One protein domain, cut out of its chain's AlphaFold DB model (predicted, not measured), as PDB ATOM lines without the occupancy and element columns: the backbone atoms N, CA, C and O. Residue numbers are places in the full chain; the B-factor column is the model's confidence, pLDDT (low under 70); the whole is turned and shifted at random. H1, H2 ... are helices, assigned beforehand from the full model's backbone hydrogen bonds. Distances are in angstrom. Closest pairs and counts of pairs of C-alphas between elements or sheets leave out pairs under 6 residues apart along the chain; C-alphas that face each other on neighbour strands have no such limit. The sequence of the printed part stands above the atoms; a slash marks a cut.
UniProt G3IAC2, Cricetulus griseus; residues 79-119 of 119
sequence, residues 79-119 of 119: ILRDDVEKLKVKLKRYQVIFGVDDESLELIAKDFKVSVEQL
ATOM      1  N   ILE A  79      41.227  25.897 -31.905       57.22
ATOM      2  CA  ILE A  79      40.932  27.006 -30.998       57.22
ATOM      3  C   ILE A  79      40.932  26.413 -29.586       57.22
ATOM      4  O   ILE A  79      39.932  25.868 -29.142       57.22
ATOM      5  N   LEU A  80      42.080  26.450 -28.907       57.41
ATOM      6  CA  LEU A  80      42.242  25.953 -27.527       57.41
ATOM      7  C   LEU A  80      42.935  26.985 -26.629       57.41
ATOM      8  O   LEU A  80      43.747  26.630 -25.777       57.41
ATOM      9  N   ARG A  81      42.719  28.286 -26.860       55.91
ATOM     10  CA  ARG A  81      43.471  29.324 -26.129       55.91
ATOM     11  C   ARG A  81      42.652  30.387 -25.407       55.91
ATOM     12  O   ARG A  81      43.274  31.212 -24.753       55.91
ATOM     13  N   ASP A  82      41.320  30.330 -25.426       62.88
ATOM     14  CA  ASP A  82      40.499  31.359 -24.758       62.88
ATOM     15  C   ASP A  82      39.335  30.810 -23.912       62.88
ATOM     16  O   ASP A  82      38.327  31.474 -23.667       62.88
ATOM     17  N   ASP A  83      39.455  29.565 -23.444       75.94
ATOM     18  CA  ASP A  83      38.380  28.910 -22.690       75.94
ATOM     19  C   ASP A  83      38.192  29.498 -21.288       75.94
ATOM     20  O   ASP A  83      37.063  29.589 -20.804       75.94
ATOM     21  N   VAL A  84      39.275  29.941 -20.639       86.00
ATOM     22  CA  VAL A  84      39.221  30.475 -19.269       86.00
ATOM     23  C   VAL A  84      38.521  31.832 -19.227       86.00
ATOM     24  O   VAL A  84      37.662  32.044 -18.372       86.00
ATOM     25  N   GLU A  85      38.840  32.745 -20.144       87.94
ATOM     26  CA  GLU A  85      38.216  34.072 -20.160       87.94
ATOM     27  C   GLU A  85      36.738  33.973 -20.557       87.94
ATOM     28  O   GLU A  85      35.862  34.530 -19.892       87.94
ATOM     29  N   LYS A  86      36.428  33.138 -21.554       86.75
ATOM     30  CA  LYS A  86      35.045  32.819 -21.927       86.75
ATOM     31  C   LYS A  86      34.257  32.209 -20.766       86.75
ATOM     32  O   LYS A  86      33.074  32.521 -20.602       86.75
ATOM     33  N   LEU A  87      34.884  31.353 -19.958       90.25
ATOM     34  CA  LEU A  87      34.260  30.778 -18.767       90.25
ATOM     35  C   LEU A  87      33.993  31.845 -17.699       90.25
ATOM     36  O   LEU A  87      32.886  31.878 -17.168       90.25
ATOM     37  N   LYS A  88      34.944  32.749 -17.433       92.88
ATOM     38  CA  LYS A  88      34.743  33.870 -16.497       92.88
ATOM     39  C   LYS A  88      33.582  34.767 -16.918       92.88
ATOM     40  O   LYS A  88      32.738  35.095 -16.090       92.88
ATOM     41  N   VAL A  89      33.490  35.110 -18.205       93.44
ATOM     42  CA  VAL A  89      32.377  35.912 -18.741       93.44
ATOM     43  C   VAL A  89      31.034  35.204 -18.532       93.44
ATOM     44  O   VAL A  89      30.060  35.832 -18.116       93.44
ATOM     45  N   LYS A  90      30.968  33.888 -18.781       92.19
ATOM     46  CA  LYS A  90      29.756  33.093 -18.523       92.19
ATOM     47  C   LYS A  90      29.407  33.043 -17.037       92.19
ATOM     48  O   LYS A  90      28.245  33.241 -16.700       92.19
ATOM     49  N   LEU A  91      30.396  32.819 -16.172       94.81
ATOM     50  CA  LEU A  91      30.206  32.781 -14.724       94.81
ATOM     51  C   LEU A  91      29.638  34.106 -14.212       94.81
ATOM     52  O   LEU A  91      28.607  34.095 -13.547       94.81
ATOM     53  N   LYS A  92      30.234  35.237 -14.610       96.00
ATOM     54  CA  LYS A  92      29.740  36.571 -14.244       96.00
ATOM     55  C   LYS A  92      28.299  36.789 -14.702       96.00
ATOM     56  O   LYS A  92      27.476  37.313 -13.963       96.00
ATOM     57  N   ARG A  93      27.956  36.327 -15.908       94.44
ATOM     58  CA  ARG A  93      26.577  36.390 -16.406       94.44
ATOM     59  C   ARG A  93      25.615  35.550 -15.563       94.44
ATOM     60  O   ARG A  93      24.496  35.993 -15.327       94.44
ATOM     61  N   TYR A  94      26.011  34.352 -15.138       94.56
ATOM     62  CA  TYR A  94      25.169  33.520 -14.278       94.56
ATOM     63  C   TYR A  94      24.987  34.140 -12.895       94.56
ATOM     64  O   TYR A  94      23.859  34.172 -12.416       94.56
ATOM     65  N   GLN A  95      26.040  34.713 -12.309       95.44
ATOM     66  CA  GLN A  95      25.942  35.447 -11.046       95.44
ATOM     67  C   GLN A  95      24.885  36.557 -11.124       95.44
ATOM     68  O   GLN A  95      23.992  36.590 -10.287       95.44
ATOM     69  N   VAL A  96      24.897  37.357 -12.198       95.38
ATOM     70  CA  VAL A  96      23.876  38.396 -12.436       95.38
ATOM     71  C   VAL A  96      22.471  37.801 -12.591       95.38
ATOM     72  O   VAL A  96      21.510  38.306 -12.024       95.38
ATOM     73  N   ILE A  97      22.318  36.703 -13.340       94.31
ATOM     74  CA  ILE A  97      21.008  36.047 -13.531       94.31
ATOM     75  C   ILE A  97      20.425  35.550 -12.200       94.31
ATOM     76  O   ILE A  97      19.205  35.614 -12.003       94.31
ATOM     77  N   PHE A  98      21.275  35.045 -11.306       94.38
ATOM     78  CA  PHE A  98      20.878  34.523  -9.999       94.38
ATOM     79  C   PHE A  98      20.890  35.580  -8.885       94.38
ATOM     80  O   PHE A  98      20.423  35.285  -7.791       94.38
ATOM     81  N   GLY A  99      21.315  36.817  -9.164       94.00
ATOM     82  CA  GLY A  99      21.385  37.887  -8.162       94.00
ATOM     83  C   GLY A  99      22.429  37.616  -7.076       94.00
ATOM     84  O   GLY A  99      22.225  37.957  -5.918       94.00
ATOM     85  N   VAL A 100      23.520  36.946  -7.449       95.25
ATOM     86  CA  VAL A 100      24.668  36.624  -6.580       95.25
ATOM     87  C   VAL A 100      25.962  37.227  -7.133       95.25
ATOM     88  O   VAL A 100      27.060  36.730  -6.892       95.25
ATOM     89  N   ASP A 101      25.825  38.255  -7.968       95.94
ATOM     90  CA  ASP A 101      26.920  39.113  -8.398       95.94
ATOM     91  C   ASP A 101      27.246  40.166  -7.333       95.94
ATOM     92  O   ASP A 101      26.451  40.414  -6.427       95.94
ATOM     93  N   ASP A 102      28.411  40.794  -7.472       95.81
ATOM     94  CA  ASP A 102      28.936  41.749  -6.496       95.81
ATOM     95  C   ASP A 102      27.941  42.885  -6.179       95.81
ATOM     96  O   ASP A 102      27.764  43.225  -5.013       95.81
ATOM     97  N   GLU A 103      27.228  43.425  -7.179       95.88
ATOM     98  CA  GLU A 103      26.259  44.515  -6.977       95.88
ATOM     99  C   GLU A 103      25.038  44.027  -6.185       95.88
ATOM    100  O   GLU A 103      24.611  44.670  -5.223       95.88
ATOM    101  N   SER A 104      24.508  42.854  -6.540       95.31
ATOM    102  CA  SER A 104      23.399  42.234  -5.806       95.31
ATOM    103  C   SER A 104      23.775  41.909  -4.354       95.31
ATOM    104  O   SER A 104      22.988  42.168  -3.441       95.31
ATOM    105  N   LEU A 105      24.982  41.387  -4.113       96.19
ATOM    106  CA  LEU A 105      25.469  41.071  -2.767       96.19
ATOM    107  C   LEU A 105      25.704  42.335  -1.928       96.19
ATOM    108  O   LEU A 105      25.332  42.363  -0.757       96.19
ATOM    109  N   GLU A 106      26.256  43.402  -2.509       96.44
ATOM    110  CA  GLU A 106      26.413  44.694  -1.828       96.44
ATOM    111  C   GLU A 106      25.065  45.291  -1.396       96.44
ATOM    112  O   GLU A 106      24.938  45.806  -0.278       96.44
ATOM    113  N   LEU A 107      24.045  45.198  -2.256       95.56
ATOM    114  CA  LEU A 107      22.686  45.643  -1.940       95.56
ATOM    115  C   LEU A 107      22.100  44.855  -0.762       95.56
ATOM    116  O   LEU A 107      21.623  45.454   0.202       95.56
ATOM    117  N   ILE A 108      22.209  43.526  -0.801       94.62
ATOM    118  CA  ILE A 108      21.744  42.647   0.276       94.62
ATOM    119  C   ILE A 108      22.496  42.954   1.582       94.62
ATOM    120  O   ILE A 108      21.875  43.120   2.632       94.62
ATOM    121  N   ALA A 109      23.821  43.111   1.540       96.31
ATOM    122  CA  ALA A 109      24.641  43.386   2.722       96.31
ATOM    123  C   ALA A 109      24.219  44.696   3.402       96.31
ATOM    124  O   ALA A 109      24.092  44.765   4.629       96.31
ATOM    125  N   LYS A 110      23.929  45.723   2.597       96.19
ATOM    126  CA  LYS A 110      23.422  47.013   3.067       96.19
ATOM    127  C   LYS A 110      22.056  46.886   3.741       96.19
ATOM    128  O   LYS A 110      21.858  47.492   4.798       96.19
ATOM    129  N   ASP A 111      21.143  46.109   3.165       94.56
ATOM    130  CA  ASP A 111      19.799  45.901   3.713       94.56
ATOM    131  C   ASP A 111      19.843  45.141   5.048       94.56
ATOM    132  O   ASP A 111      19.183  45.534   6.015       94.56
ATOM    133  N   PHE A 112      20.695  44.116   5.145       94.88
ATOM    134  CA  PHE A 112      20.906  43.338   6.371       94.88
ATOM    135  C   PHE A 112      21.861  43.997   7.380       94.88
ATOM    136  O   PHE A 112      21.943  43.547   8.524       94.88
ATOM    137  N   LYS A 113      22.544  45.087   7.002       95.75
ATOM    138  CA  LYS A 113      23.567  45.790   7.805       95.75
ATOM    139  C   LYS A 113      24.723  44.880   8.241       95.75
ATOM    140  O   LYS A 113      25.227  45.001   9.360       95.75
ATOM    141  N   VAL A 114      25.134  43.985   7.351       96.06
ATOM    142  CA  VAL A 114      26.271  43.068   7.519       96.06
ATOM    143  C   VAL A 114      27.354  43.394   6.490       96.06
ATOM    144  O   VAL A 114      27.124  44.198   5.586       96.06
ATOM    145  N   SER A 115      28.549  42.820   6.628       93.25
ATOM    146  CA  SER A 115      29.562  42.928   5.572       93.25
ATOM    147  C   SER A 115      29.284  41.923   4.450       93.25
ATOM    148  O   SER A 115      28.631  40.905   4.676       93.25
ATOM    149  N   VAL A 116      29.769  42.195   3.235       92.62
ATOM    150  CA  VAL A 116      29.584  41.282   2.089       92.62
ATOM    151  C   VAL A 116      30.225  39.921   2.367       92.62
ATOM    152  O   VAL A 116      29.700  38.902   1.950       92.62
ATOM    153  N   GLU A 117      31.313  39.880   3.140       92.88
ATOM    154  CA  GLU A 117      31.984  38.638   3.540       92.88
ATOM    155  C   GLU A 117      31.173  37.783   4.530       92.88
ATOM    156  O   GLU A 117      31.557  36.647   4.807       92.88
ATOM    157  N   GLN A 118      30.103  38.335   5.115       90.69
ATOM    158  CA  GLN A 118      29.195  37.626   6.024       90.69
ATOM    159  C   GLN A 118      27.957  37.055   5.321       90.69
ATOM    160  O   GLN A 118      27.219  36.300   5.958       90.69
ATOM    161  N   LEU A 119      27.720  37.438   4.062       86.38
ATOM    162  CA  LEU A 119      26.708  36.833   3.197       86.38
ATOM    163  C   LEU A 119      27.215  35.505   2.626       86.38
ATOM    164  O   LEU A 119      26.386  34.573   2.543       86.38
TER     165      LEU A 119
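AT A GLANCE: This is residues 79 to 119 of the 119 residues of a protein of Cricetulus griseus (UniProt G3IAC2). Two helices follow each other along one rod, H1 the longer, and run the same way with their lines at 33 degrees; between them residues 99 to 101 make a sideways step, and H2 begins beside the last part of H1, where the C-alphas of Val 96 and Ser 104 are 7.7 A apart. At one end of the rod residues 79 to 90 stick out free, and at the other end the last residues, after H2, fold back beside H2. The printed part has 41 residues with two named helices, H1 then H2, and no named strand, and its class is all helix. It is only just extended, close to loose, with a radius of gyration of the C-alphas of 13.8 A, and it spans 46 by 18 by 10 A.

HOW THE PARTS SIT: H1, residues 83 to 98, is the longest helix, and H2 is residues 102 to 112. The two are close but not clearly touching, with 1 pair of C-alphas within 8 A: those of Val 96 and Ser 104, 7.7 A apart. Their lines stand at a shallow tilt of 33 degrees, only just short of steep. They run the same way, and their centres are 19.5 A apart. In H1 and H2 every O i to N i+4 pair is within hydrogen-bond range.

IN THESE COORDINATES: H1 runs from Asp 83, with its C-alpha at (38.380, 28.910, -22.690), to Phe 98, 22.3 A from first to last C-alpha. H2 runs from Asp 102 to Phe 112, with C-alpha 112 at (20.906, 43.338, 6.371), and is 15.3 A long from first to last C-alpha. Residues 116 to 118 are also helix, a run too short to bear a name.

THE WHOLE: The two C-alphas farthest apart are those of Ile 79 and Lys 113, at 46.5 A. The printed part has no cut, and it ends at Leu 119, the chain's last residue. The link from H1 to H2, with 3 residues between them, is tight. The mean pLDDT of the printed part is 89.8, and residues 79 to 82 are under 70.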